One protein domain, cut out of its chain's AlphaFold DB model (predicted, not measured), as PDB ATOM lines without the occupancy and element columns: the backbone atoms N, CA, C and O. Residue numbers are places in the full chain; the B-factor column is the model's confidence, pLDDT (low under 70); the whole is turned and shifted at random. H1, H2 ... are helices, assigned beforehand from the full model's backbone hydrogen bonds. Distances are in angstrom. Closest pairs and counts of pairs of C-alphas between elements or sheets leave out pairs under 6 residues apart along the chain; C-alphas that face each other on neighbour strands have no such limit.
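What this domain is: This is residues 593 to 639 of the 1124 residues of the protein "ARID domain-containing protein" of Dentipellis fragilis (UniProt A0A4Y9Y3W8). A short helical hairpin, H2 and H3, makes one end, and the longest helix, H4, leads away from it as an arm whose residues 634 to 639 stick out; H1 is set crosswise near H3 and H4. The printed part has 47 residues with four named helices, H1 to H4 in chain order, and no named strand: all helix. It is compact, radius of gyration of the C-alphas 10.7 A, yet elongated, spanning 33 by 20 by 14 A.

Where its parts are: H1, residues 593 to 601, begins at C-alpha 593 (-73.735, -113.975, 16.368) and measures 12.7 A. H2 is residues 606 to 611, 8.8 A; H3 is 616 to 624, 12.2 A. H4, residues 626 to 639, measures 19.8 A and ends at C-alpha 639 (-63.204, -119.496, 35.062).

How they stand to each other: H1 is close to but not clearly touching H4, about perpendicular at 84 degrees; their closest C-alphas, Met 599 and Leu 629, are 6.9 A apart. H2 and H3 touch in a hairpin, opposite ways at a shallow tilt of 26 degrees; their closest C-alphas are Glu 606 and Ile 619, 6.5 A. H3 and H4 meet only through their link; H2 and H4 are apart. In H1, H2, H3 and H4 every O i to N i+4 pair is within hydrogen-bond range.

The domain as a whole: The farthest C-alphas, Glu 611 and Phe 639, are 33.1 A apart. The printed part has no cut, its three links are tight, and no printed residue is under pLDDT 70.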
ATOM      1  N   ALA A 593     -74.593-113.458  17.438       77.06
ATOM      2  CA  ALA A 593     -73.735-113.975  16.368       77.06
ATOM      3  C   ALA A 593     -72.634-112.982  15.931       77.06
ATOM      4  O   ALA A 593     -71.570-113.416  15.497       77.06
ATOM      5  N   VAL A 594     -72.855-111.666  16.074       81.62
ATOM      6  CA  VAL A 594     -71.824-110.646  15.804       81.62
ATOM      7  C   VAL A 594     -70.772-110.679  16.908       81.62
ATOM      8  O   VAL A 594     -69.588-110.737  16.599       81.62
ATOM      9  N   MET A 595     -71.188-110.751  18.178       86.00
ATOM     10  CA  MET A 595     -70.261-110.875  19.311       86.00
ATOM     11  C   MET A 595     -69.416-112.157  19.226       86.00
ATOM     12  O   MET A 595     -68.207-112.112  19.431       86.00
ATOM     13  N   ASN A 596     -70.015-113.290  18.841       87.81
ATOM     14  CA  ASN A 596     -69.272-114.534  18.611       87.81
ATOM     15  C   ASN A 596     -68.241-114.390  17.477       87.81
ATOM     16  O   ASN A 596     -67.131-114.905  17.597       87.81
ATOM     17  N   LYS A 597     -68.574-113.659  16.400       90.00
ATOM     18  CA  LYS A 597     -67.639-113.376  15.301       90.00
ATOM     19  C   LYS A 597     -66.503-112.444  15.754       90.00
ATOM     20  O   LYS A 597     -65.351-112.728  15.456       90.00
ATOM     21  N   VAL A 598     -66.794-111.405  16.545       94.75
ATOM     22  CA  VAL A 598     -65.783-110.525  17.175       94.75
ATOM     23  C   VAL A 598     -64.816-111.324  18.060       94.75
ATOM     24  O   VAL A 598     -63.605-111.158  17.952       94.75
ATOM     25  N   MET A 599     -65.331-112.233  18.894       91.62
ATOM     26  CA  MET A 599     -64.504-113.056  19.788       91.62
ATOM     27  C   MET A 599     -63.638-114.083  19.039       91.62
ATOM     28  O   MET A 599     -62.596-114.469  19.558       91.62
ATOM     29  N   ALA A 600     -64.025-114.503  17.828       93.88
ATOM     30  CA  ALA A 600     -63.178-115.341  16.974       93.88
ATOM     31  C   ALA A 600     -61.969-114.559  16.426       93.88
ATOM     32  O   ALA A 600     -60.841-115.037  16.510       93.88
ATOM     33  N   TYR A 601     -62.192-113.332  15.944       97.19
ATOM     34  CA  TYR A 601     -61.148-112.492  15.345       97.19
ATOM     35  C   TYR A 601     -60.190-111.827  16.342       97.19
ATOM     36  O   TYR A 601     -59.182-111.261  15.933       97.19
ATOM     37  N   VAL A 602     -60.434-111.912  17.655       96.50
ATOM     38  CA  VAL A 602     -59.593-111.232  18.660       96.50
ATOM     39  C   VAL A 602     -58.127-111.715  18.692       96.50
ATOM     40  O   VAL A 602     -57.252-111.036  19.235       96.50
ATOM     41  N   HIS A 603     -57.852-112.890  18.117       96.12
ATOM     42  CA  HIS A 603     -56.512-113.472  17.989       96.12
ATOM     43  C   HIS A 603     -55.938-113.415  16.558       96.12
ATOM     44  O   HIS A 603     -54.733-113.586  16.407       96.12
ATOM     45  N   THR A 604     -56.771-113.153  15.547       95.75
ATOM     46  CA  THR A 604     -56.408-112.979  14.125       95.75
ATOM     47  C   THR A 604     -55.779-111.603  13.923       95.75
ATOM     48  O   THR A 604     -56.292-110.635  14.485       95.75
ATOM     49  N   SER A 605     -54.695-111.485  13.152       96.81
ATOM     50  CA  SER A 605     -54.000-110.197  12.936       96.81
ATOM     51  C   SER A 605     -54.762-109.233  12.003       96.81
ATOM     52  O   SER A 605     -55.658-109.651  11.275       96.81
ATOM     53  N   GLU A 606     -54.412-107.938  11.995       96.31
ATOM     54  CA  GLU A 606     -55.028-106.933  11.101       96.31
ATOM     55  C   GLU A 606     -54.907-107.322   9.617       96.31
ATOM     56  O   GLU A 606     -55.893-107.317   8.880       96.31
ATOM     57  N   ALA A 607     -53.702-107.720   9.193       95.31
ATOM     58  CA  ALA A 607     -53.420-108.142   7.823       95.31
ATOM     59  C   ALA A 607     -54.186-109.421   7.443       95.31
ATOM     60  O   ALA A 607     -54.806-109.481   6.388       95.31
ATOM     61  N   GLU A 608     -54.215-110.404   8.342       94.69
ATOM     62  CA  GLU A 608     -54.932-111.673   8.170       94.69
ATOM     63  C   GLU A 608     -56.462-111.471   8.146       94.69
ATOM     64  O   GLU A 608     -57.171-112.147   7.403       94.69
ATOM     65  N   MET A 609     -56.997-110.495   8.893       97.44
ATOM     66  CA  MET A 609     -58.401-110.091   8.774       97.44
ATOM     67  C   MET A 609     -58.702-109.452   7.408       97.44
ATOM     68  O   MET A 609     -59.743-109.762   6.823       97.44
ATOM     69  N   ARG A 610     -57.807-108.608   6.867       97.31
ATOM     70  CA  ARG A 610     -57.952-108.067   5.499       97.31
ATOM     71  C   ARG A 610     -57.901-109.178   4.448       97.31
ATOM     72  O   ARG A 610     -58.744-109.205   3.557       97.31
ATOM     73  N   GLU A 611     -56.966-110.117   4.583       94.19
ATOM     74  CA  GLU A 611     -56.815-111.278   3.693       94.19
ATOM     75  C   GLU A 611     -58.058-112.187   3.710       94.19
ATOM     76  O   GLU A 611     -58.522-112.635   2.662       94.19
ATOM     77  N   GLN A 612     -58.689-112.366   4.875       94.81
ATOM     78  CA  GLN A 612     -59.972-113.069   5.019       94.81
ATOM     79  C   GLN A 612     -61.202-112.244   4.572       94.81
ATOM     80  O   GLN A 612     -62.342-112.656   4.806       94.81
ATOM     81  N   GLY A 613     -61.010-111.079   3.940       94.62
ATOM     82  CA  GLY A 613     -62.090-110.236   3.416       94.62
ATOM     83  C   GLY A 613     -62.994-109.629   4.495       94.62
ATOM     84  O   GLY A 613     -64.167-109.338   4.240       94.62
ATOM     85  N   VAL A 614     -62.491-109.468   5.723       95.31
ATOM     86  CA  VAL A 614     -63.238-108.835   6.815       95.31
ATOM     87  C   VAL A 614     -63.363-107.335   6.533       95.31
ATOM     88  O   VAL A 614     -62.403-106.673   6.161       95.31
ATOM     89  N   ALA A 615     -64.566-106.777   6.696       95.44
ATOM     90  CA  ALA A 615     -64.815-105.375   6.373       95.44
ATOM     91  C   ALA A 615     -63.997-104.425   7.268       95.44
ATOM     92  O   ALA A 615     -64.047-104.534   8.491       95.44
ATOM     93  N   GLU A 616     -63.334-103.435   6.671       93.88
ATOM     94  CA  GLU A 616     -62.351-102.558   7.332       93.88
ATOM     95  C   GLU A 616     -62.849-101.898   8.635       93.88
ATOM     96  O   GLU A 616     -62.141-101.841   9.637       93.88
ATOM     97  N   LYS A 617     -64.121-101.474   8.673       90.81
ATOM     98  CA  LYS A 617     -64.758-100.905   9.879       90.81
ATOM     99  C   LYS A 617     -64.880-101.909  11.039       90.81
ATOM    100  O   LYS A 617     -64.880-101.506  12.198       90.81
ATOM    101  N   PHE A 618     -64.989-103.203  10.741       94.38
ATOM    102  CA  PHE A 618     -64.974-104.282  11.732       94.38
ATOM    103  C   PHE A 618     -63.544-104.589  12.190       94.38
ATOM    104  O   PHE A 618     -63.341-104.818  13.377       94.38
ATOM    105  N   ILE A 619     -62.561-104.537  11.282       97.19
ATOM    106  CA  ILE A 619     -61.131-104.674  11.611       97.19
ATOM    107  C   ILE A 619     -60.723-103.584  12.609       97.19
ATOM    108  O   ILE A 619     -60.284-103.898  13.712       97.19
ATOM    109  N   ALA A 620     -60.990-102.315  12.280       95.25
ATOM    110  CA  ALA A 620     -60.722-101.179  13.161       95.25
ATOM    111  C   ALA A 620     -61.422-101.309  14.529       95.25
ATOM    112  O   ALA A 620     -60.822-101.012  15.560       95.25
ATOM    113  N   PHE A 621     -62.666-101.806  14.565       95.50
ATOM    114  CA  PHE A 621     -63.369-102.073  15.823       95.50
ATOM    115  C   PHE A 621     -62.711-103.196  16.649       95.50
ATOM    116  O   PHE A 621     -62.545-103.039  17.862       95.50
ATOM    117  N   VAL A 622     -62.335-104.318  16.020       96.44
ATOM    118  CA  VAL A 622     -61.666-105.441  16.697       96.44
ATOM    119  C   VAL A 622     -60.318-105.003  17.258       96.44
ATOM    120  O   VAL A 622     -60.030-105.340  18.403       96.44
ATOM    121  N   GLU A 623     -59.536-104.219  16.513       97.12
ATOM    122  CA  GLU A 623     -58.254-103.682  16.981       97.12
ATOM    123  C   GLU A 623     -58.431-102.696  18.144       97.12
ATOM    124  O   GLU A 623     -57.867-102.905  19.219       97.12
ATOM    125  N   GLN A 624     -59.307-101.693  17.999       96.62
ATOM    126  CA  GLN A 624     -59.590-100.698  19.044       96.62
ATOM    127  C   GLN A 624     -60.040-101.329  20.378       96.62
ATOM    128  O   GLN A 624     -59.817-100.758  21.443       96.62
ATOM    129  N   ASN A 625     -60.669-102.508  20.336       95.81
ATOM    130  CA  ASN A 625     -61.206-103.198  21.512       95.81
ATOM    131  C   ASN A 625     -60.416-104.474  21.879       95.81
ATOM    132  O   ASN A 625     -60.808-105.196  22.804       95.81
ATOM    133  N   ARG A 626     -59.304-104.773  21.186       96.12
ATOM    134  CA  ARG A 626     -58.639-106.090  21.224       96.12
ATOM    135  C   ARG A 626     -58.185-106.487  22.618       96.12
ATOM    136  O   ARG A 626     -58.379-107.629  23.024       96.12
ATOM    137  N   GLU A 627     -57.611-105.555  23.374       93.31
ATOM    138  CA  GLU A 627     -57.138-105.823  24.736       93.31
ATOM    139  C   GLU A 627     -58.283-106.147  25.699       93.31
ATOM    140  O   GLU A 627     -58.178-107.079  26.498       93.31
ATOM    141  N   GLN A 628     -59.398-105.417  25.607       89.62
ATOM    142  CA  GLN A 628     -60.571-105.642  26.450       89.62
ATOM    143  C   GLN A 628     -61.233-106.987  26.119       89.62
ATOM    144  O   GLN A 628     -61.593-107.744  27.022       89.62
ATOM    145  N   LEU A 629     -61.327-107.319  24.828       95.12
ATOM    146  CA  LEU A 629     -61.835-108.599  24.343       95.12
ATOM    147  C   LEU A 629     -60.909-109.765  24.743       95.12
ATOM    148  O   LEU A 629     -61.399-110.770  25.259       95.12
ATOM    149  N   ARG A 630     -59.577-109.622  24.617       94.69
ATOM    150  CA  ARG A 630     -58.597-110.616  25.111       94.69
ATOM    151  C   ARG A 630     -58.698-110.799  26.623       94.69
ATOM    152  O   ARG A 630     -58.672-111.939  27.077       94.69
ATOM    153  N   ARG A 631     -58.862-109.721  27.399       91.12
ATOM    154  CA  ARG A 631     -59.036-109.788  28.862       91.12
ATOM    155  C   ARG A 631     -60.325-110.528  29.240       91.12
ATOM    156  O   ARG A 631     -60.284-111.394  30.103       91.12
ATOM    157  N   ASN A 632     -61.437-110.265  28.546       87.19
ATOM    158  CA  ASN A 632     -62.710-110.976  28.739       87.19
ATOM    159  C   ASN A 632     -62.595-112.476  28.396       87.19
ATOM    160  O   ASN A 632     -62.996-113.330  29.187       87.19
ATOM    161  N   LEU A 633     -61.990-112.804  27.248       88.31
ATOM    162  CA  LEU A 633     -61.778-114.187  26.808       88.31
ATOM    163  C   LEU A 633     -60.833-114.938  27.762       88.31
ATOM    164  O   LEU A 633     -61.085-116.102  28.077       88.31
ATOM    165  N   GLN A 634     -59.806-114.265  28.291       88.44
ATOM    166  CA  GLN A 634     -58.941-114.817  29.333       88.44
ATOM    167  C   GLN A 634     -59.726-115.098  30.621       88.44
ATOM    168  O   GLN A 634     -59.696-116.230  31.085       88.44
ATOM    169  N   SER A 635     -60.533-114.157  31.129       83.44
ATOM    170  CA  SER A 635     -61.377-114.406  32.311       83.44
ATOM    171  C   SER A 635     -62.361-115.570  32.117       83.44
ATOM    172  O   SER A 635     -62.594-116.336  33.052       83.44
ATOM    173  N   GLN A 636     -62.903-115.771  30.907       78.50
ATOM    174  CA  GLN A 636     -63.701-116.966  30.595       78.50
ATOM    175  C   GLN A 636     -62.862-118.254  30.581       78.50
ATOM    176  O   GLN A 636     -63.340-119.294  31.038       78.50
ATOM    177  N   ARG A 637     -61.617-118.210  30.084       76.94
ATOM    178  CA  ARG A 637     -60.681-119.346  30.151       76.94
ATOM    179  C   ARG A 637     -60.287-119.677  31.586       76.94
ATOM    180  O   ARG A 637     -60.315-120.852  31.928       76.94
ATOM    181  N   ASP A 638     -59.996-118.684  32.417       72.56
ATOM    182  CA  ASP A 638     -59.610-118.878  33.818       72.56
ATOM    183  C   ASP A 638     -60.769-119.482  34.624       72.56
ATOM    184  O   ASP A 638     -60.596-120.494  35.304       72.56
ATOM    185  N   PHE A 639     -61.986-118.948  34.456       73.81
ATOM    186  CA  PHE A 639     -63.204-119.496  35.062       73.81
ATOM    187  C   PHE A 639     -63.478-120.945  34.623       73.81
ATOM    188  O   PHE A 639     -63.856-121.792  35.432       73.81
TER     189      PHE A 639